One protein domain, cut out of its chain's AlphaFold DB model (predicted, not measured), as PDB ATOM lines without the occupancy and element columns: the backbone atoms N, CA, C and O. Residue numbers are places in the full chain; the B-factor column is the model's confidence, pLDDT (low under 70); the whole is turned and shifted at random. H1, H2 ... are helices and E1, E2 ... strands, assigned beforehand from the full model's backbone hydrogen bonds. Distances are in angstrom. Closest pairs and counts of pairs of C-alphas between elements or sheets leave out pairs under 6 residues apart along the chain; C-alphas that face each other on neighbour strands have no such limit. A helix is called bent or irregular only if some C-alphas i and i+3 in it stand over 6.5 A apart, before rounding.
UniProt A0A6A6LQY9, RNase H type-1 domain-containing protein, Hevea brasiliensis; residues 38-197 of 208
ATOM      1  N   LYS A  38      41.834  37.372  41.830       62.94
ATOM      2  CA  LYS A  38      41.015  36.229  42.246       62.94
ATOM      3  C   LYS A  38      39.704  36.225  41.474       62.94
ATOM      4  O   LYS A  38      39.058  37.265  41.380       62.94
ATOM      5  N   ILE A  39      39.307  35.062  40.956       55.28
ATOM      6  CA  ILE A  39      37.959  34.861  40.418       55.28
ATOM      7  C   ILE A  39      37.182  33.955  41.357       55.28
ATOM      8  O   ILE A  39      37.664  32.884  41.719       55.28
ATOM      9  N   SER A  40      35.993  34.378  41.770       62.22
ATOM     10  CA  SER A  40      35.123  33.542  42.592       62.22
ATOM     11  C   SER A  40      33.661  33.685  42.213       62.22
ATOM     12  O   SER A  40      33.191  34.786  41.923       62.22
ATOM     13  N   CYS A  41      32.940  32.576  42.296       55.00
ATOM     14  CA  CYS A  41      31.487  32.545  42.362       55.00
ATOM     15  C   CYS A  41      31.030  32.107  43.764       55.00
ATOM     16  O   CYS A  41      31.824  31.525  44.513       55.00
ATOM     17  N   PRO A  42      29.773  32.373  44.154       54.41
ATOM     18  CA  PRO A  42      29.243  31.889  45.420       54.41
ATOM     19  C   PRO A  42      29.293  30.350  45.459       54.41
ATOM     20  O   PRO A  42      28.565  29.678  44.738       54.41
ATOM     21  N   ASN A  43      30.169  29.810  46.310       52.03
ATOM     22  CA  ASN A  43      30.238  28.410  46.751       52.03
ATOM     23  C   ASN A  43      30.677  27.313  45.760       52.03
ATOM     24  O   ASN A  43      30.566  26.149  46.137       52.03
ATOM     25  N   MET A  44      31.198  27.607  44.560       58.25
ATOM     26  CA  MET A  44      31.485  26.516  43.603       58.25
ATOM     27  C   MET A  44      32.850  26.532  42.913       58.25
ATOM     28  O   MET A  44      33.326  25.466  42.542       58.25
ATOM     29  N   PHE A  45      33.475  27.695  42.722       62.91
ATOM     30  CA  PHE A  45      34.702  27.780  41.933       62.91
ATOM     31  C   PHE A  45      35.586  28.949  42.359       62.91
ATOM     32  O   PHE A  45      35.136  30.102  42.392       62.91
ATOM     33  N   VAL A  46      36.850  28.660  42.669       65.81
ATOM     34  CA  VAL A  46      37.851  29.647  43.076       65.81
ATOM     35  C   VAL A  46      39.087  29.552  42.189       65.81
ATOM     36  O   VAL A  46      39.826  28.570  42.202       65.81
ATOM     37  N   VAL A  47      39.358  30.633  41.463       64.12
ATOM     38  CA  VAL A  47      40.579  30.822  40.679       64.12
ATOM     39  C   VAL A  47      41.491  31.801  41.396       64.12
ATOM     40  O   VAL A  47      41.080  32.905  41.760       64.12
ATOM     41  N   LEU A  48      42.755  31.429  41.529       70.75
ATOM     42  CA  LEU A  48      43.815  32.282  42.041       70.75
ATOM     43  C   LEU A  48      44.776  32.658  40.921       70.75
ATOM     44  O   LEU A  48      45.219  31.792  40.178       70.75
ATOM     45  N   SER A  49      45.185  33.919  40.857       68.50
ATOM     46  CA  SER A  49      46.328  34.351  40.060       68.50
ATOM     47  C   SER A  49      47.427  34.911  40.945       68.50
ATOM     48  O   SER A  49      47.206  35.823  41.746       68.50
ATOM     49  N   TRP A  50      48.626  34.359  40.795       71.19
ATOM     50  CA  TRP A  50      49.789  34.680  41.605       71.19
ATOM     51  C   TRP A  50      51.007  34.949  40.722       71.19
ATOM     52  O   TRP A  50      51.344  34.176  39.830       71.19
ATOM     53  N   ASN A  51      51.699  36.049  40.987       71.12
ATOM     54  CA  ASN A  51      52.996  36.384  40.437       71.12
ATOM     55  C   ASN A  51      54.109  36.116  41.459       71.12
ATOM     56  O   ASN A  51      54.525  37.036  42.167       71.12
ATOM     57  N   PRO A  52      54.674  34.899  41.489       65.81
ATOM     58  CA  PRO A  52      55.778  34.573  42.385       65.81
ATOM     59  C   PRO A  52      57.095  35.308  42.072       65.81
ATOM     60  O   PRO A  52      58.056  35.153  42.831       65.81
ATOM     61  N   ARG A  53      57.205  36.037  40.944       68.94
ATOM     62  CA  ARG A  53      58.439  36.670  40.425       68.94
ATOM     63  C   ARG A  53      59.664  35.747  40.439       68.94
ATOM     64  O   ARG A  53      60.794  36.201  40.642       68.94
ATOM     65  N   GLY A  54      59.447  34.449  40.260       69.94
ATOM     66  CA  GLY A  54      60.438  33.411  40.533       69.94
ATOM     67  C   GLY A  54      59.888  32.311  41.433       69.94
ATOM     68  O   GLY A  54      59.816  32.459  42.652       69.94
ATOM     69  N   LEU A  55      59.579  31.158  40.844       71.50
ATOM     70  CA  LEU A  55      59.068  29.994  41.573       71.50
ATOM     71  C   LEU A  55      60.191  29.093  42.126       71.50
ATOM     72  O   LEU A  55      59.912  28.025  42.647       71.50
ATOM     73  N   GLY A  56      61.469  29.475  42.030       69.44
ATOM     74  CA  GLY A  56      62.605  28.614  42.400       69.44
ATOM     75  C   GLY A  56      62.613  28.149  43.866       69.44
ATOM     76  O   GLY A  56      62.946  26.994  44.144       69.44
ATOM     77  N   ASN A  57      62.166  29.004  44.791       75.31
ATOM     78  CA  ASN A  57      62.242  28.780  46.238       75.31
ATOM     79  C   ASN A  57      61.251  27.696  46.730       75.31
ATOM     80  O   ASN A  57      60.050  27.764  46.469       75.31
ATOM     81  N   ALA A  58      61.745  26.703  47.479       73.81
ATOM     82  CA  ALA A  58      60.931  25.629  48.055       73.81
ATOM     83  C   ALA A  58      59.868  26.132  49.051       73.81
ATOM     84  O   ALA A  58      58.759  25.597  49.075       73.81
ATOM     85  N   TYR A  59      60.170  27.189  49.809       73.12
ATOM     86  CA  TYR A  59      59.231  27.831  50.728       73.12
ATOM     87  C   TYR A  59      58.019  28.398  49.980       73.12
ATOM     88  O   TYR A  59      56.882  28.104  50.334       73.12
ATOM     89  N   LYS A  60      58.255  29.119  48.875       71.69
ATOM     90  CA  LYS A  60      57.194  29.671  48.015       71.69
ATOM     91  C   LYS A  60      56.265  28.581  47.473       71.69
ATOM     92  O   LYS A  60      55.049  28.735  47.504       71.69
ATOM     93  N   LYS A  61      56.828  27.447  47.040       78.12
ATOM     94  CA  LYS A  61      56.049  26.285  46.567       78.12
ATOM     95  C   LYS A  61      55.185  25.687  47.682       78.12
ATOM     96  O   LYS A  61      54.031  25.353  47.440       78.12
ATOM     97  N   ARG A  62      55.734  25.560  48.898       77.50
ATOM     98  CA  ARG A  62      55.002  25.053  50.072       77.50
ATOM     99  C   ARG A  62      53.899  26.014  50.513       77.50
ATOM    100  O   ARG A  62      52.807  25.563  50.831       77.50
ATOM    101  N   TYR A  63      54.167  27.313  50.498       76.31
ATOM    102  CA  TYR A  63      53.171  28.332  50.807       76.31
ATOM    103  C   TYR A  63      52.004  28.282  49.813       76.31
ATOM    104  O   TYR A  63      50.855  28.172  50.230       76.31
ATOM    105  N   LEU A  64      52.300  28.246  48.508       75.94
ATOM    106  CA  LEU A  64      51.276  28.122  47.470       75.94
ATOM    107  C   LEU A  64      50.440  26.845  47.633       75.94
ATOM    108  O   LEU A  64      49.219  26.902  47.555       75.94
ATOM    109  N   ARG A  65      51.077  25.707  47.927       80.94
ATOM    110  CA  ARG A  65      50.376  24.455  48.250       80.94
ATOM    111  C   ARG A  65      49.395  24.625  49.406       80.94
ATOM    112  O   ARG A  65      48.247  24.202  49.317       80.94
ATOM    113  N   ASN A  66      49.869  25.195  50.511       76.19
ATOM    114  CA  ASN A  66      49.040  25.398  51.693       76.19
ATOM    115  C   ASN A  66      47.850  26.298  51.361       76.19
ATOM    116  O   ASN A  66      46.754  26.049  51.847       76.19
ATOM    117  N   LEU A  67      48.055  27.291  50.498       70.31
ATOM    118  CA  LEU A  67      47.007  28.187  50.044       70.31
ATOM    119  C   LEU A  67      45.949  27.475  49.192       70.31
ATOM    120  O   LEU A  67      44.759  27.642  49.449       70.31
ATOM    121  N   ILE A  68      46.381  26.647  48.235       75.38
ATOM    122  CA  ILE A  68      45.493  25.827  47.398       75.38
ATOM    123  C   ILE A  68      44.588  24.964  48.275       75.38
ATOM    124  O   ILE A  68      43.369  25.005  48.132       75.38
ATOM    125  N   ASN A  69      45.182  24.254  49.236       78.69
ATOM    126  CA  ASN A  69      44.448  23.350  50.117       78.69
ATOM    127  C   ASN A  69      43.547  24.094  51.109       78.69
ATOM    128  O   ASN A  69      42.424  23.674  51.355       78.69
ATOM    129  N   LYS A  70      44.025  25.198  51.695       71.19
ATOM    130  CA  LYS A  70      43.272  25.960  52.703       71.19
ATOM    131  C   LYS A  70      42.026  26.620  52.115       71.19
ATOM    132  O   LYS A  70      41.035  26.777  52.821       71.19
ATOM    133  N   HIS A  71      42.084  27.025  50.847       68.44
ATOM    134  CA  HIS A  71      41.008  27.772  50.194       68.44
ATOM    135  C   HIS A  71      40.256  26.982  49.128       68.44
ATOM    136  O   HIS A  71      39.427  27.584  48.451       68.44
ATOM    137  N   ASN A  72      40.520  25.676  49.003       69.38
ATOM    138  CA  ASN A  72      39.939  24.806  47.977       69.38
ATOM    139  C   ASN A  72      40.017  25.458  46.590       69.38
ATOM    140  O   ASN A  72      39.008  25.695  45.939       69.38
ATOM    141  N   ILE A  73      41.229  25.848  46.196       72.00
ATOM    142  CA  ILE A  73      41.452  26.559  44.936       72.00
ATOM    143  C   ILE A  73      41.383  25.559  43.783       72.00
ATOM    144  O   ILE A  73      42.172  24.617  43.737       72.00
ATOM    145  N   ASP A  74      40.489  25.810  42.832       67.38
ATOM    146  CA  ASP A  74      40.255  24.935  41.682       67.38
ATOM    147  C   ASP A  74      41.244  25.194  40.547       67.38
ATOM    148  O   ASP A  74      41.662  24.267  39.855       67.38
ATOM    149  N   ILE A  75      41.647  26.456  40.352       68.69
ATOM    150  CA  ILE A  75      42.603  26.851  39.308       68.69
ATOM    151  C   ILE A  75      43.612  27.851  39.854       68.69
ATOM    152  O   ILE A  75      43.254  28.831  40.503       68.69
ATOM    153  N   VAL A  76      44.886  27.643  39.517       70.06
ATOM    154  CA  VAL A  76      45.964  28.589  39.810       70.06
ATOM    155  C   VAL A  76      46.627  29.055  38.519       70.06
ATOM    156  O   VAL A  76      47.210  28.262  37.784       70.06
ATOM    157  N   PHE A  77      46.612  30.362  38.286       70.69
ATOM    158  CA  PHE A  77      47.427  31.042  37.289       70.69
ATOM    159  C   PHE A  77      48.724  31.518  37.931       70.69
ATOM    160  O   PHE A  77      48.711  32.244  38.923       70.69
ATOM    161  N   LEU A  78      49.856  31.123  37.351       71.44
ATOM    162  CA  LEU A  78      51.172  31.591  37.770       71.44
ATOM    163  C   LEU A  78      51.766  32.496  36.694       71.44
ATOM    164  O   LEU A  78      52.013  32.054  35.576       71.44
ATOM    165  N   VAL A  79      52.017  33.756  37.042       67.56
ATOM    166  CA  VAL A  79      52.543  34.780  36.126       67.56
ATOM    167  C   VAL A  79      53.997  35.095  36.488       67.56
ATOM    168  O   VAL A  79      54.350  35.082  37.660       67.56
ATOM    169  N   GLU A  80      54.863  35.369  35.502       67.06
ATOM    170  CA  GLU A  80      56.284  35.721  35.731       67.06
ATOM    171  C   GLU A  80      57.028  34.717  36.643       67.06
ATOM    172  O   GLU A  80      57.787  35.072  37.551       67.06
ATOM    173  N   THR A  81      56.841  33.418  36.393       66.19
ATOM    174  CA  THR A  81      57.468  32.342  37.183       66.19
ATOM    175  C   THR A  81      58.995  32.333  37.102       66.19
ATOM    176  O   THR A  81      59.626  31.709  37.960       66.19
ATOM    177  N   LYS A  82      59.580  33.011  36.095       70.31
ATOM    178  CA  LYS A  82      61.018  33.014  35.750       70.31
ATOM    179  C   LYS A  82      61.615  31.601  35.747       70.31
ATOM    180  O   LYS A  82      62.770  31.400  36.114       70.31
ATOM    181  N   CYS A  83      60.792  30.617  35.400       68.06
ATOM    182  CA  CYS A  83      61.165  29.218  35.303       68.06
ATOM    183  C   CYS A  83      61.317  28.905  33.820       68.06
ATOM    184  O   CYS A  83      60.370  29.119  33.071       68.06
ATOM    185  N   SER A  84      62.500  28.446  33.411       64.62
ATOM    186  CA  SER A  84      62.758  28.045  32.025       64.62
ATOM    187  C   SER A  84      62.018  26.761  31.662       64.62
ATOM    188  O   SER A  84      61.562  26.631  30.538       64.62
ATOM    189  N   ASP A  85      61.845  25.853  32.631       68.00
ATOM    190  CA  ASP A  85      61.244  24.538  32.415       68.00
ATOM    191  C   ASP A  85      60.255  24.193  33.532       68.00
ATOM    192  O   ASP A  85      60.620  24.007  34.700       68.00
ATOM    193  N   ILE A  86      58.976  24.085  33.173       75.62
ATOM    194  CA  ILE A  86      57.928  23.597  34.074       75.62
ATOM    195  C   ILE A  86      57.794  22.085  33.872       75.62
ATOM    196  O   ILE A  86      57.206  21.617  32.903       75.62
ATOM    197  N   SER A  87      58.342  21.310  34.811       80.56
ATOM    198  CA  SER A  87      58.236  19.847  34.819       80.56
ATOM    199  C   SER A  87      57.060  19.354  35.662       80.56
ATOM    200  O   SER A  87      56.683  19.982  36.657       80.56
ATOM    201  N   PHE A  88      56.536  18.166  35.347       79.81
ATOM    202  CA  PHE A  88      55.487  17.518  36.145       79.81
ATOM    203  C   PHE A  88      55.861  17.402  37.630       79.81
ATOM    204  O   PHE A  88      55.035  17.623  38.513       79.81
ATOM    205  N   SER A  89      57.131  17.121  37.938       83.25
ATOM    206  CA  SER A  89      57.625  17.057  39.317       83.25
ATOM    207  C   SER A  89      57.517  18.398  40.043       83.25
ATOM    208  O   SER A  89      57.213  18.430  41.238       83.25
ATOM    209  N   LEU A  90      57.766  19.513  39.348       80.19
ATOM    210  CA  LEU A  90      57.591  20.851  39.903       80.19
ATOM    211  C   LEU A  90      56.111  21.147  40.144       80.19
ATOM    212  O   LEU A  90      55.758  21.604  41.232       80.19
ATOM    213  N   VAL A  91      55.260  20.837  39.167       81.75
ATOM    214  CA  VAL A  91      53.813  21.039  39.255       81.75
ATOM    215  C   VAL A  91      53.237  20.236  40.428       81.75
ATOM    216  O   VAL A  91      52.580  20.795  41.303       81.75
ATOM    217  N   ARG A  92      53.600  18.957  40.556       83.38
ATOM    218  CA  ARG A  92      53.215  18.099  41.688       83.38
ATOM    219  C   ARG A  92      53.734  18.620  43.029       83.38
ATOM    220  O   ARG A  92      53.075  18.446  44.054       83.38
ATOM    221  N   ARG A  93      54.898  19.282  43.052       82.94
ATOM    222  CA  ARG A  93      55.461  19.922  44.256       82.94
ATOM    223  C   ARG A  93      54.702  21.187  44.671       82.94
ATOM    224  O   ARG A  93      54.767  21.538  45.850       82.94
ATOM    225  N   VAL A  94      53.965  21.811  43.767       81.19
ATOM    226  CA  VAL A  94      53.065  22.924  44.072       81.19
ATOM    227  C   VAL A  94      51.664  22.414  44.409       81.19
ATOM    228  O   VAL A  94      51.183  22.656  45.506       81.19
ATOM    229  N   TRP A  95      51.046  21.651  43.510       81.50
ATOM    230  CA  TRP A  95      49.646  21.244  43.630       81.50
ATOM    231  C   TRP A  95      49.449  20.115  44.642       81.50
ATOM    232  O   TRP A  95      48.700  20.228  45.601       81.50
ATOM    233  N   GLY A  96      50.229  19.039  44.522       81.19
ATOM    234  CA  GLY A  96      50.092  17.831  45.342       81.19
ATOM    235  C   GLY A  96      49.729  16.601  44.560       81.19
ATOM    236  O   GLY A  96      49.955  16.533  43.356       81.19
ATOM    237  N   MET A  97      49.264  15.593  45.289       72.75
ATOM    238  CA  MET A  97      48.768  14.366  44.687       72.75
ATOM    239  C   MET A  97      47.311  14.555  44.282       72.75
ATOM    240  O   MET A  97      46.502  14.968  45.102       72.75
ATOM    241  N   GLY A  98      47.003  14.259  43.021       70.19
ATOM    242  CA  GLY A  98      45.666  14.378  42.448       70.19
ATOM    243  C   GLY A  98      45.713  14.393  40.921       70.19
ATOM    244  O   GLY A  98      46.796  14.443  40.329       70.19
ATOM    245  N   THR A  99      44.538  14.337  40.298       67.38
ATOM    246  CA  THR A  99      44.358  14.625  38.872       67.38
ATOM    247  C   THR A  99      44.557  16.116  38.645       67.38
ATOM    248  O   THR A  99      43.911  16.930  39.305       67.38
ATOM    249  N   LEU A 100      45.476  16.471  37.753       73.00
ATOM    250  CA  LEU A 100      45.851  17.853  37.498       73.00
ATOM    251  C   LEU A 100      46.267  18.018  36.045       73.00
ATOM    252  O   LEU A 100      47.215  17.367  35.604       73.00
ATOM    253  N   ASP A 101      45.622  18.964  35.381       71.56
ATOM    254  CA  ASP A 101      46.055  19.487  34.096       71.56
ATOM    255  C   ASP A 101      46.791  20.811  34.308       71.56
ATOM    256  O   ASP A 101      46.450  21.605  35.189       71.56
ATOM    257  N   TRP A 102      47.828  21.058  33.509       70.75
ATOM    258  CA  TRP A 102      48.542  22.329  33.512       70.75
ATOM    259  C   TRP A 102      48.846  22.768  32.087       70.75
ATOM    260  O   TRP A 102      49.103  21.956  31.200       70.75
ATOM    261  N   ILE A 103      48.847  24.081  31.888       70.06
ATOM    262  CA  ILE A 103      49.180  24.714  30.618       70.06
ATOM    263  C   ILE A 103      50.345  25.661  30.881       70.06
ATOM    264  O   ILE A 103      50.339  26.410  31.860       70.06
ATOM    265  N   VAL A 104      51.352  25.614  30.014       71.06
ATOM    266  CA  VAL A 104      52.477  26.551  30.032       71.06
ATOM    267  C   VAL A 104      52.286  27.520  28.880       71.06
ATOM    268  O   VAL A 104      52.117  27.102  27.738       71.06
ATOM    269  N   ILE A 105      52.281  28.809  29.199       67.62
ATOM    270  CA  ILE A 105      52.203  29.882  28.213       67.62
ATOM    271  C   ILE A 105      53.456  30.724  28.386       67.62
ATOM    272  O   ILE A 105      53.709  31.241  29.478       67.62
ATOM    273  N   ASP A 106      54.235  30.852  27.317       65.31
ATOM    274  CA  ASP A 106      55.429  31.683  27.333       65.31
ATOM    275  C   ASP A 106      55.067  33.154  27.523       65.31
ATOM    276  O   ASP A 106      54.034  33.645  27.055       65.31
ATOM    277  N   ALA A 107      55.947  33.872  28.219       55.44
ATOM    278  CA  ALA A 107      55.801  35.298  28.447       55.44
ATOM    279  C   ALA A 107      55.998  36.065  27.130       55.44
ATOM    280  O   ALA A 107      57.080  36.563  26.828       55.44
ATOM    281  N   VAL A 108      54.935  36.185  26.340       55.66
ATOM    282  CA  VAL A 108      54.834  37.216  25.306       55.66
ATOM    283  C   VAL A 108      54.666  38.559  26.030       55.66
ATOM    284  O   VAL A 108      54.122  38.583  27.130       55.66
ATOM    285  N   VAL A 109      55.148  39.666  25.450       54.47
ATOM    286  CA  VAL A 109      55.220  41.053  25.990       54.47
ATOM    287  C   VAL A 109      53.829  41.693  26.269       54.47
ATOM    288  O   VAL A 109      53.572  42.869  26.012       54.47
ATOM    289  N   LEU A 110      52.886  40.898  26.757       55.88
ATOM    290  CA  LEU A 110      51.508  41.202  27.105       55.88
ATOM    291  C   LEU A 110      51.433  41.508  28.607       55.88
ATOM    292  O   LEU A 110      52.292  41.097  29.391       55.88
ATOM    293  N   SER A 111      50.388  42.211  29.045       67.81
ATOM    294  CA  SER A 111      50.111  42.332  30.474       67.81
ATOM    295  C   SER A 111      49.667  40.970  31.006       67.81
ATOM    296  O   SER A 111      48.553  40.521  30.744       67.81
ATOM    297  N   GLY A 112      50.551  40.288  31.740       70.38
ATOM    298  CA  GLY A 112      50.303  38.924  32.227       70.38
ATOM    299  C   GLY A 112      48.999  38.764  33.022       70.38
ATOM    300  O   GLY A 112      48.432  37.679  33.058       70.38
ATOM    301  N   GLU A 113      48.480  39.850  33.594       71.50
ATOM    302  CA  GLU A 113      47.176  39.899  34.266       71.50
ATOM    303  C   GLU A 113      46.001  39.750  33.316       71.50
ATOM    304  O   GLU A 113      45.128  38.926  33.563       71.50
ATOM    305  N   LEU A 114      45.982  40.515  32.221       75.38
ATOM    306  CA  LEU A 114      44.878  40.470  31.268       75.38
ATOM    307  C   LEU A 114      44.851  39.123  30.539       75.38
ATOM    308  O   LEU A 114      43.779  38.579  30.295       75.38
ATOM    309  N   LEU A 115      46.030  38.544  30.283       75.06
ATOM    310  CA  LEU A 115      46.157  37.192  29.740       75.06
ATOM    311  C   LEU A 115      45.587  36.145  30.694       75.06
ATOM    312  O   LEU A 115      44.819  35.280  30.278       75.06
ATOM    313  N   ALA A 116      45.944  36.222  31.973       73.12
ATOM    314  CA  ALA A 116      45.443  35.276  32.953       73.12
ATOM    315  C   ALA A 116      43.928  35.459  33.191       73.12
ATOM    316  O   ALA A 116      43.232  34.456  33.323       73.12
ATOM    317  N   ILE A 117      43.387  36.684  33.129       75.81
ATOM    318  CA  ILE A 117      41.930  36.912  33.108       75.81
ATOM    319  C   ILE A 117      41.303  36.255  31.871       75.81
ATOM    320  O   ILE A 117      40.357  35.488  32.014       75.81
ATOM    321  N   SER A 118      41.845  36.494  30.671       79.50
ATOM    322  CA  SER A 118      41.348  35.893  29.422       79.50
ATOM    323  C   SER A 118      41.289  34.370  29.512       79.50
ATOM    324  O   SER A 118      40.257  33.773  29.223       79.50
ATOM    325  N   LYS A 119      42.371  33.731  29.974       75.81
ATOM    326  CA  LYS A 119      42.421  32.273  30.129       75.81
ATOM    327  C   LYS A 119      41.477  31.754  31.199       75.81
ATOM    328  O   LYS A 119      40.874  30.704  31.004       75.81
ATOM    329  N   ALA A 120      41.307  32.481  32.298       74.25
ATOM    330  CA  ALA A 120      40.327  32.104  33.303       74.25
ATOM    331  C   ALA A 120      38.904  32.125  32.727       74.25
ATOM    332  O   ALA A 120      38.140  31.201  32.982       74.25
ATOM    333  N   LEU A 121      38.568  33.124  31.903       78.94
ATOM    334  CA  LEU A 121      37.270  33.188  31.229       78.94
ATOM    335  C   LEU A 121      37.086  32.064  30.203       78.94
ATOM    336  O   LEU A 121      36.032  31.436  30.207       78.94
ATOM    337  N   GLU A 122      38.097  31.763  29.383       79.69
ATOM    338  CA  GLU A 122      38.052  30.631  28.441       79.69
ATOM    339  C   GLU A 122      37.759  29.306  29.165       79.69
ATOM    340  O   GLU A 122      36.902  28.527  28.740       79.69
ATOM    341  N   VAL A 123      38.423  29.063  30.302       73.56
ATOM    342  CA  VAL A 123      38.161  27.867  31.113       73.56
ATOM    343  C   VAL A 123      36.748  27.898  31.692       73.56
ATOM    344  O   VAL A 123      36.058  26.879  31.630       73.56
ATOM    345  N   SER A 124      36.278  29.045  32.184       72.75
ATOM    346  CA  SER A 124      34.901  29.185  32.670       72.75
ATOM    347  C   SER A 124      33.870  28.858  31.584       72.75
ATOM    348  O   SER A 124      32.910  28.141  31.857       72.75
ATOM    349  N   VAL A 125      34.092  29.294  30.338       77.25
ATOM    350  CA  VAL A 125      33.223  28.957  29.194       77.25
ATOM    351  C   VAL A 125      33.235  27.453  28.918       77.25
ATOM    352  O   VAL A 125      32.178  26.853  28.739       77.25
ATOM    353  N   SER A 126      34.407  26.807  28.954       74.50
ATOM    354  CA  SER A 126      34.509  25.348  28.762       74.50
ATOM    355  C   SER A 126      33.784  24.536  29.845       74.50
ATOM    356  O   SER A 126      33.451  23.371  29.642       74.50
ATOM    357  N   LYS A 127      33.520  25.154  31.002       69.44
ATOM    358  CA  LYS A 127      32.812  24.574  32.146       69.44
ATOM    359  C   LYS A 127      31.386  25.121  32.254       69.44
ATOM    360  O   LYS A 127      30.889  25.310  33.361       69.44
ATOM    361  N   GLN A 128      30.719  25.361  31.123       65.50
ATOM    362  CA  GLN A 128      29.365  25.929  31.059       65.50
ATOM    363  C   GLN A 128      28.363  25.272  32.022       65.50
ATOM    364  O   GLN A 128      27.558  25.981  32.616       65.50
ATOM    365  N   GLU A 129      28.441  23.959  32.253       64.44
ATOM    366  CA  GLU A 129      27.589  23.255  33.227       64.44
ATOM    367  C   GLU A 129      27.689  23.851  34.642       64.44
ATOM    368  O   GLU A 129      26.671  24.072  35.293       64.44
ATOM    369  N   ILE A 130      28.903  24.198  35.081       61.91
ATOM    370  CA  ILE A 130      29.182  24.830  36.378       61.91
ATOM    371  C   ILE A 130      28.712  26.290  36.368       61.91
ATOM    372  O   ILE A 130      28.127  26.763  37.335       61.91
ATOM    373  N   PHE A 131      28.952  27.017  35.277       63.88
ATOM    374  CA  PHE A 131      28.699  28.459  35.230       63.88
ATOM    375  C   PHE A 131      27.275  28.857  34.834       63.88
ATOM    376  O   PHE A 131      26.885  29.999  35.064       63.88
ATOM    377  N   SER A 132      26.480  27.924  34.313       63.72
ATOM    378  CA  SER A 132      25.090  28.149  33.898       63.72
ATOM    379  C   SER A 132      24.140  28.505  35.050       63.72
ATOM    380  O   SER A 132      23.166  29.223  34.838       63.72
ATOM    381  N   SER A 133      24.423  28.035  36.268       62.72
ATOM    382  CA  SER A 133      23.603  28.270  37.466       62.72
ATOM    383  C   SER A 133      24.053  29.479  38.293       62.72
ATOM    384  O   SER A 133      23.430  29.818  39.300       62.72
ATOM    385  N   ILE A 134      25.135  30.142  37.882       67.44
ATOM    386  CA  ILE A 134      25.773  31.220  38.634       67.44
ATOM    387  C   ILE A 134      25.250  32.567  38.130       67.44
ATOM    388  O   ILE A 134      25.235  32.830  36.933       67.44
ATOM    389  N   SER A 135      24.855  33.457  39.043       69.50
ATOM    390  CA  SER A 135      24.333  34.785  38.687       69.50
ATOM    391  C   SER A 135      25.421  35.779  38.272       69.50
ATOM    392  O   SER A 135      25.186  36.656  37.442       69.50
ATOM    393  N   SER A 136      26.612  35.663  38.861       72.00
ATOM    394  CA  SER A 136      27.739  36.551  38.589       72.00
ATOM    395  C   SER A 136      29.083  35.918  38.944       72.00
ATOM    396  O   SER A 136      29.192  35.082  39.843       72.00
ATOM    397  N   ILE A 137      30.118  36.346  38.230       73.69
ATOM    398  CA  ILE A 137      31.514  35.981  38.456       73.69
ATOM    399  C   ILE A 137      32.243  37.235  38.933       73.69
ATOM    400  O   ILE A 137      32.274  38.243  38.229       73.69
ATOM    401  N   PHE A 138      32.857  37.167  40.110       73.56
ATOM    402  CA  PHE A 138      33.633  38.275  40.662       73.56
ATOM    403  C   PHE A 138      35.098  38.137  40.273       73.56
ATOM    404  O   PHE A 138      35.674  37.085  40.523       73.56
ATOM    405  N   ILE A 139      35.693  39.189  39.711       72.94
ATOM    406  CA  ILE A 139      37.122  39.297  39.400       72.94
ATOM    407  C   ILE A 139      37.706  40.421  40.255       72.94
ATOM    408  O   ILE A 139      37.455  41.602  40.032       72.94
ATOM    409  N   GLU A 140      38.498  40.060  41.246       74.81
ATOM    410  CA  GLU A 140      39.189  40.995  42.127       74.81
ATOM    411  C   GLU A 140      40.627  41.157  41.643       74.81
ATOM    412  O   GLU A 140      41.324  40.156  41.579       74.81
ATOM    413  N   SER A 141      41.085  42.365  41.303       74.50
ATOM    414  CA  SER A 141      42.442  42.617  40.785       74.50
ATOM    415  C   SER A 141      43.106  43.786  41.509       74.50
ATOM    416  O   SER A 141      42.474  44.819  41.721       74.50
ATOM    417  N   ASP A 142      44.387  43.665  41.855       70.12
ATOM    418  CA  ASP A 142      45.156  44.741  42.503       70.12
ATOM    419  C   ASP A 142      45.758  45.745  41.501       70.12
ATOM    420  O   ASP A 142      46.159  46.861  41.853       70.12
ATOM    421  N   SER A 143      45.746  45.389  40.217       75.38
ATOM    422  CA  SER A 143      46.214  46.221  39.116       75.38
ATOM    423  C   SER A 143      45.116  47.107  38.545       75.38
ATOM    424  O   SER A 143      44.190  46.645  37.873       75.38
ATOM    425  N   MET A 144      45.265  48.415  38.763       76.00
ATOM    426  CA  MET A 144      44.376  49.434  38.199       76.00
ATOM    427  C   MET A 144      44.367  49.396  36.664       76.00
ATOM    428  O   MET A 144      43.327  49.593  36.044       76.00
ATOM    429  N   ASN A 145      45.513  49.089  36.046       77.44
ATOM    430  CA  ASN A 145      45.624  48.971  34.592       77.44
ATOM    431  C   ASN A 145      44.818  47.780  34.067       77.44
ATOM    432  O   ASN A 145      44.103  47.926  33.082       77.44
ATOM    433  N   ALA A 146      44.897  46.619  34.729       74.88
ATOM    434  CA  ALA A 146      44.132  45.440  34.328       74.88
ATOM    435  C   ALA A 146      42.621  45.659  34.482       74.88
ATOM    436  O   ALA A 146      41.866  45.326  33.572       74.88
ATOM    437  N   VAL A 147      42.190  46.272  35.590       80.19
ATOM    438  CA  VAL A 147      40.779  46.624  35.821       80.19
ATOM    439  C   VAL A 147      40.294  47.621  34.767       80.19
ATOM    440  O   VAL A 147      39.273  47.385  34.124       80.19
ATOM    441  N   SER A 148      41.054  48.694  34.527       83.19
ATOM    442  CA  SER A 148      40.727  49.707  33.518       83.19
ATOM    443  C   SER A 148      40.603  49.096  32.121       83.19
ATOM    444  O   SER A 148      39.575  49.246  31.469       83.19
ATOM    445  N   TRP A 149      41.589  48.309  31.685       84.12
ATOM    446  CA  TRP A 149      41.544  47.636  30.385       84.12
ATOM    447  C   TRP A 149      40.415  46.620  30.255       84.12
ATOM    448  O   TRP A 149      39.904  46.427  29.158       84.12
ATOM    449  N   PHE A 150      40.002  45.975  31.346       83.62
ATOM    450  CA  PHE A 150      38.869  45.058  31.314       83.62
ATOM    451  C   PHE A 150      37.524  45.775  31.131       83.62
ATOM    452  O   PHE A 150      36.618  45.241  30.476       83.62
ATOM    453  N   HIS A 151      37.378  46.959  31.734       85.19
ATOM    454  CA  HIS A 151      36.187  47.795  31.588       85.19
ATOM    455  C   HIS A 151      36.142  48.500  30.233       85.19
ATOM    456  O   HIS A 151      35.078  48.545  29.621       85.19
ATOM    457  N   TYR A 152      37.288  48.981  29.757       86.56
ATOM    458  CA  TYR A 152      37.435  49.754  28.527       86.56
ATOM    459  C   TYR A 152      38.264  48.965  27.510       86.56
ATOM    460  O   TYR A 152      39.410  49.313  27.209       86.56
ATOM    461  N   LEU A 153      37.713  47.859  27.007       81.69
ATOM    462  CA  LEU A 153      38.427  46.934  26.117       81.69
ATOM    463  C   LEU A 153      38.872  47.610  24.809       81.69
ATOM    464  O   LEU A 153      39.938  47.302  24.280       81.69
ATOM    465  N   GLU A 154      38.112  48.591  24.337       79.38
ATOM    466  CA  GLU A 154      38.423  49.446  23.191       79.38
ATOM    467  C   GLU A 154      39.647  50.348  23.407       79.38
ATOM    468  O   GLU A 154      40.289  50.759  22.443       79.38
ATOM    469  N   SER A 155      40.008  50.629  24.663       80.88
ATOM    470  CA  SER A 155      41.189  51.426  25.018       80.88
ATOM    471  C   SER A 155      42.476  50.598  25.093       80.88
ATOM    472  O   SER A 155      43.564  51.132  25.336       80.88
ATOM    473  N   THR A 156      42.378  49.279  24.906       79.38
ATOM    474  CA  THR A 156      43.543  48.400  24.971       79.38
ATOM    475  C   THR A 156      44.453  48.590  23.754       79.38
ATOM    476  O   THR A 156      43.986  48.808  22.635       79.38
ATOM    477  N   PRO A 157      45.784  48.496  23.927       80.31
ATOM    478  CA  PRO A 157      46.708  48.573  22.803       80.31
ATOM    479  C   PRO A 157      46.381  47.528  21.728       80.31
ATOM    480  O   PRO A 157      46.204  46.358  22.054       80.31
ATOM    481  N   TRP A 158      46.410  47.913  20.447       81.12
ATOM    482  CA  TRP A 158      46.066  47.051  19.297       81.12
ATOM    483  C   TRP A 158      46.769  45.684  19.289       81.12
ATOM    484  O   TRP A 158      46.210  44.685  18.841       81.12
ATOM    485  N   ARG A 159      47.989  45.613  19.833       79.19
ATOM    486  CA  ARG A 159      48.761  44.370  20.011       79.19
ATOM    487  C   ARG A 159      48.081  43.333  20.920       79.19
ATOM    488  O   ARG A 159      48.496  42.182  20.932       79.19
ATOM    489  N   LEU A 160      47.068  43.736  21.692       78.38
ATOM    490  CA  LEU A 160      46.246  42.884  22.557       78.38
ATOM    491  C   LEU A 160      44.901  42.512  21.910       78.38
ATOM    492  O   LEU A 160      44.100  41.838  22.547       78.38
ATOM    493  N   SER A 161      44.645  42.926  20.665       83.25
ATOM    494  CA  SER A 161      43.354  42.757  19.973       83.25
ATOM    495  C   SER A 161      42.840  41.319  19.968       83.25
ATOM    496  O   SER A 161      41.677  41.095  20.281       83.25
ATOM    497  N   SER A 162      43.699  40.332  19.695       82.56
ATOM    498  CA  SER A 162      43.299  38.918  19.744       82.56
ATOM    499  C   SER A 162      42.783  38.512  21.126       82.56
ATOM    500  O   SER A 162      41.763  37.842  21.221       82.56
ATOM    501  N   MET A 163      43.463  38.934  22.193       82.38
ATOM    502  CA  MET A 163      43.074  38.625  23.571       82.38
ATOM    503  C   MET A 163      41.794  39.364  23.965       82.38
ATOM    504  O   MET A 163      40.926  38.806  24.625       82.38
ATOM    505  N   VAL A 164      41.656  40.616  23.537       85.75
ATOM    506  CA  VAL A 164      40.444  41.410  23.755       85.75
ATOM    507  C   VAL A 164      39.246  40.764  23.074       85.75
ATOM    508  O   VAL A 164      38.212  40.608  23.714       85.75
ATOM    509  N   ASN A 165      39.401  40.307  21.832       88.44
ATOM    510  CA  ASN A 165      38.353  39.587  21.118       88.44
ATOM    511  C   ASN A 165      37.955  38.303  21.855       88.44
ATOM    512  O   ASN A 165      36.765  38.076  22.044       88.44
ATOM    513  N   SER A 166      38.921  37.528  22.361       85.75
ATOM    514  CA  SER A 166      38.631  36.346  23.185       85.75
ATOM    515  C   SER A 166      37.866  36.693  24.468       85.75
ATOM    516  O   SER A 166      36.921  35.994  24.826       85.75
ATOM    517  N   ILE A 167      38.217  37.787  25.153       85.94
ATOM    518  CA  ILE A 167      37.483  38.255  26.342       85.94
ATOM    519  C   ILE A 167      36.051  38.675  25.975       85.94
ATOM    520  O   ILE A 167      35.121  38.359  26.717       85.94
ATOM    521  N   ILE A 168      35.862  39.385  24.858       89.12
ATOM    522  CA  ILE A 168      34.538  39.812  24.370       89.12
ATOM    523  C   ILE A 168      33.678  38.594  24.028       89.12
ATOM    524  O   ILE A 168      32.520  38.531  24.435       89.12
ATOM    525  N   GLU A 169      34.252  37.616  23.333       90.38
ATOM    526  CA  GLU A 169      33.581  36.360  23.006       90.38
ATOM    527  C   GLU A 169      33.163  35.619  24.283       90.38
ATOM    528  O   GLU A 169      31.983  35.322  24.466       90.38
ATOM    529  N   CYS A 170      34.084  35.430  25.234       85.62
ATOM    530  CA  CYS A 170      33.775  34.780  26.510       85.62
ATOM    531  C   CYS A 170      32.696  35.521  27.313       85.62
ATOM    532  O   CYS A 170      31.836  34.879  27.914       85.62
ATOM    533  N   LYS A 171      32.696  36.863  27.304       87.31
ATOM    534  CA  LYS A 171      31.662  37.689  27.958       87.31
ATOM    535  C   LYS A 171      30.254  37.374  27.447       87.31
ATOM    536  O   LYS A 171      29.308  37.505  28.213       87.31
ATOM    537  N   SER A 172      30.110  36.954  26.190       87.50
ATOM    538  CA  SER A 172      28.809  36.609  25.600       87.50
ATOM    539  C   SER A 172      28.258  35.254  26.069       87.50
ATOM    540  O   SER A 172      27.060  35.000  25.957       87.50
ATOM    541  N   HIS A 173      29.119  34.402  26.633       84.88
ATOM    542  CA  HIS A 173      28.797  33.036  27.052       84.88
ATOM    543  C   HIS A 173      28.801  32.834  28.571       84.88
ATOM    544  O   HIS A 173      28.544  31.725  29.038       84.88
ATOM    545  N   LEU A 174      29.117  33.878  29.336       78.75
ATOM    546  CA  LEU A 174      29.236  33.828  30.788       78.75
ATOM    547  C   LEU A 174      28.175  34.704  31.462       78.75
ATOM    548  O   LEU A 174      27.718  35.688  30.877       78.75
ATOM    549  N   PRO A 175      27.800  34.382  32.711       75.19
ATOM    550  CA  PRO A 175      26.995  35.275  33.536       75.19
ATOM    551  C   PRO A 175      27.746  36.581  33.842       75.19
ATOM    552  O   PRO A 175      28.918  36.751  33.499       75.19
ATOM    553  N   ALA A 176      27.067  37.521  34.507       79.12
ATOM    554  CA  ALA A 176      27.586  38.867  34.732       79.12
ATOM    555  C   ALA A 176      28.998  38.861  35.349       79.12
ATOM    556  O   ALA A 176      29.212  38.327  36.437       79.12
ATOM    557  N   LEU A 177      29.965  39.480  34.664       80.50
ATOM    558  CA  LEU A 177      31.339  39.617  35.150       80.50
ATOM    559  C   LEU A 177      31.477  40.924  35.939       80.50
ATOM    560  O   LEU A 177      31.393  42.012  35.368       80.50
ATOM    561  N   LEU A 178      31.712  40.819  37.243       78.94
ATOM    562  CA  LEU A 178      31.885  41.948  38.152       78.94
ATOM    563  C   LEU A 178      33.362  42.098  38.496       78.94
ATOM    564  O   LEU A 178      33.917  41.281  39.226       78.94
ATOM    565  N   VAL A 179      34.006  43.142  37.974       76.06
ATOM    566  CA  VAL A 179      35.435  43.391  38.210       76.06
ATOM    567  C   VAL A 179      35.616  44.494  39.236       76.06
ATOM    568  O   VAL A 179      34.982  45.543  39.148       76.06
ATOM    569  N   LYS A 180      36.475  44.251  40.226       78.19
ATOM    570  CA  LYS A 180      36.751  45.181  41.316       78.19
ATOM    571  C   LYS A 180      38.250  45.365  41.500       78.19
ATOM    572  O   LYS A 180      39.002  44.395  41.581       78.19
ATOM    573  N   HIS A 181      38.667  46.625  41.622       77.69
ATOM    574  CA  HIS A 181      40.019  46.969  42.053       77.69
ATOM    575  C   HIS A 181      40.171  46.792  43.569       77.69
ATOM    576  O   HIS A 181      39.312  47.238  44.334       77.69
ATOM    577  N   ILE A 182      41.260  46.154  43.998       71.69
ATOM    578  CA  ILE A 182      41.650  46.059  45.408       71.69
ATOM    579  C   ILE A 182      42.933  46.879  45.617       71.69
ATOM    580  O   ILE A 182      43.960  46.566  45.016       71.69
ATOM    581  N   PRO A 183      42.916  47.936  46.450       58.09
ATOM    582  CA  PRO A 183      44.086  48.782  46.650       58.09
ATOM    583  C   PRO A 183      45.234  48.028  47.330       58.09
ATOM    584  O   PRO A 183      45.059  47.361  48.348       58.09
ATOM    585  N   CYS A 184      46.438  48.213  46.789       55.47
ATOM    586  CA  CYS A 184      47.679  47.566  47.229       55.47
ATOM    587  C   CYS A 184      48.055  47.874  48.700       55.47
ATOM    588  O   CYS A 184      48.758  47.097  49.338       55.47
ATOM    589  N   GLU A 185      47.560  48.969  49.289       50.31
ATOM    590  CA  GLU A 185      47.797  49.320  50.704       50.31
ATOM    591  C   GLU A 185      47.054  48.410  51.691       50.31
ATOM    592  O   GLU A 185      47.599  48.082  52.747       50.31
ATOM    593  N   ALA A 186      45.862  47.923  51.326       45.16
ATOM    594  CA  ALA A 186      45.167  46.898  52.106       45.16
ATOM    595  C   ALA A 186      45.981  45.590  52.150       45.16
ATOM    596  O   ALA A 186      45.947  44.870  53.147       45.16
ATOM    597  N   ASN A 187      46.788  45.344  51.114       47.25
ATOM    598  CA  ASN A 187      47.697  44.204  51.024       47.25
ATOM    599  C   ASN A 187      48.990  44.436  51.824       47.25
ATOM    600  O   ASN A 187      49.521  43.496  52.399       47.25
ATOM    601  N   ALA A 188      49.472  45.679  51.954       45.88
ATOM    602  CA  ALA A 188      50.703  45.989  52.691       45.88
ATOM    603  C   ALA A 188      50.598  45.738  54.210       45.88
ATOM    604  O   ALA A 188      51.569  45.319  54.843       45.88
ATOM    605  N   ILE A 189      49.427  45.984  54.807       47.50
ATOM    606  CA  ILE A 189      49.167  45.698  56.231       47.50
ATOM    607  C   ILE A 189      49.135  44.183  56.461       47.50
ATOM    608  O   ILE A 189      49.775  43.673  57.379       47.50
ATOM    609  N   VAL A 190      48.458  43.462  55.571       43.22
ATOM    610  CA  VAL A 190      48.408  41.999  55.556       43.22
ATOM    611  C   VAL A 190      49.791  41.386  55.357       43.22
ATOM    612  O   VAL A 190      50.144  40.428  56.033       43.22
ATOM    613  N   ASP A 191      50.592  41.943  54.456       46.91
ATOM    614  CA  ASP A 191      51.955  41.500  54.179       46.91
ATOM    615  C   ASP A 191      52.842  41.574  55.417       46.91
ATOM    616  O   ASP A 191      53.669  40.693  55.655       46.91
ATOM    617  N   ASN A 192      52.713  42.660  56.177       48.91
ATOM    618  CA  ASN A 192      53.471  42.838  57.405       48.91
ATOM    619  C   ASN A 192      53.024  41.822  58.461       48.91
ATOM    620  O   ASN A 192      53.882  41.228  59.107       48.91
ATOM    621  N   LEU A 193      51.721  41.546  58.556       45.31
ATOM    622  CA  LEU A 193      51.171  40.532  59.459       45.31
ATOM    623  C   LEU A 193      51.599  39.108  59.067       45.31
ATOM    624  O   LEU A 193      52.109  38.375  59.906       45.31
ATOM    625  N   ALA A 194      51.518  38.735  57.788       44.41
ATOM    626  CA  ALA A 194      51.941  37.422  57.303       44.41
ATOM    627  C   ALA A 194      53.458  37.204  57.464       44.41
ATOM    628  O   ALA A 194      53.901  36.112  57.805       44.41
ATOM    629  N   LYS A 195      54.284  38.239  57.257       45.09
ATOM    630  CA  LYS A 195      55.735  38.155  57.511       45.09
ATOM    631  C   LYS A 195      56.064  38.041  58.996       45.09
ATOM    632  O   LYS A 195      57.043  37.380  59.330       45.09
ATOM    633  N   GLN A 196      55.269  38.668  59.862       43.78
ATOM    634  CA  GLN A 196      55.393  38.521  61.311       43.78
ATOM    635  C   GLN A 196      54.964  37.118  61.770       43.78
ATOM    636  O   GLN A 196      55.694  36.497  62.534       43.78
ATOM    637  N   GLU A 197      53.877  36.550  61.234       39.75
ATOM    638  CA  GLU A 197      53.452  35.165  61.517       39.75
ATOM    639  C   GLU A 197      54.483  34.114  61.065       39.75
ATOM    640  O   GLU A 197      54.711  33.122  61.754       39.75
TER     641      GLU A 197
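AT A GLANCE: This is residues 38 to 197 of the 208 residues of the protein "RNase H type-1 domain-containing protein" of Hevea brasiliensis (UniProt A0A6A6LQY9). A five-stranded sheet has H3 and H5 packed over one face, and H6 packs on H3 on the side away from the sheet. H1 and H2 make a pair near the end of the sheet formed by E2 and E3, with H1 only grazing the sheet, while residues 188 to 197 of H7 stick out from the body. The printed part has 160 residues with seven named helices and five named strands, in the order E1 E2 H1 E3 H2 H3 H4 E4 H5 H6 E5 H7, and its class is mixed, helices and strands. The sheet runs E3, E2, E1, E4, E5, with both parallel and antiparallel neighbours. The whole is compact, with a radius of gyration of the C-alphas of 16.1 A, and spans 40 by 34 by 31 A.

HOW THE PARTS SIT: E1, residues 38 to 40, and E2, residues 46 to 50, form a hairpin of antiparallel strands at 177 degrees, with N 47 and O 39 2.8 A apart. H1, residues 58 to 71, only grazes the sheet, with its residues 64 to 71. E3, residues 75 to 78, is an edge strand parallel to E2 at 9 degrees, with N 77 and O 48 2.8 A apart. E2, H1 and E3 form a strand-helix-strand unit, two parallel neighbour strands with a helix between, and its crossover is right-handed. H2, residues 88 to 95, is not on the sheet; it touches H1 at a steep tilt of 52 degrees, the same way, the closest C-alphas being those of Lys 61 and Val 94, 5.1 A apart. H3, residues 112 to 126, is on the sheet at a height over the sheet of 8.2 A, over E2 and only just over E1, where 3 of its C-alphas fall. It runs along the strands, at 18 degrees to E2 on the local plane. H4, residues 128 to 131, is not on the sheet and is close to H3 but not clearly touching, with C-alphas 124 and 131 6.7 A apart at the closest. E4, residues 136 to 141, is antiparallel to E1 at 166 degrees, with N 38 and O 140 2.8 A apart. H5, residues 144 to 151, is on the same face as H3, over E5, residues 176 to 181, at a height over the sheet of 8.3 A; these are two layers, helices on one face of a sheet. H3 touches H5 with residues 113 to 114 alone, the closest C-alphas being those of Leu 114 and Ala 146, 5.9 A apart. H6, residues 158 to 173, touches H3 at a shallow tilt of 30 degrees, the same way, with the C-alphas of Ser 118 and Ile 167 closest at 5.5 A. E5 is an edge strand parallel to E4 at 21 degrees, with N 139 and O 178 2.8 A apart. E4, H5, H6 and E5 form a second strand-helix-strand unit, also right-handed. H7, residues 184 to 197, touches no helix and is not on the sheet. Each O i to N i+4 pair is within hydrogen-bond range in H1, H2, H3 and H5, against 9 of 12 in H6 and 9 of 10 in H7; H4 is too short for such a pair.

IN THESE COORDINATES: E1 begins at C-alpha 38, (41.015, 36.229, 42.246). E2 measures 13.0 A from first to last C-alpha, E4 16.1 A and E5 16.5 A. H1 measures 20.2 A, H3 21.1 A and H7 19.8 A. H6 measures 23.6 A and is irregular: C-alphas 159 and 162 are 7.7 A apart. H3 begins at C-alpha 112, (50.303, 38.924, 32.227), and H7 ends at C-alpha 197, (53.452, 35.165, 61.517).

THE WHOLE: The two C-alphas farthest apart are those of Ser 172 and Gln 196, 44.6 A. The printed part has no cut. The link from H2 to H3, residues 96 to 111, is long. The mean pLDDT of the printed part is 71.1, and 57 residues are under 70, among them residues 38 to 47, 127 to 135 and 183 to 197; the mean for H7 is 46.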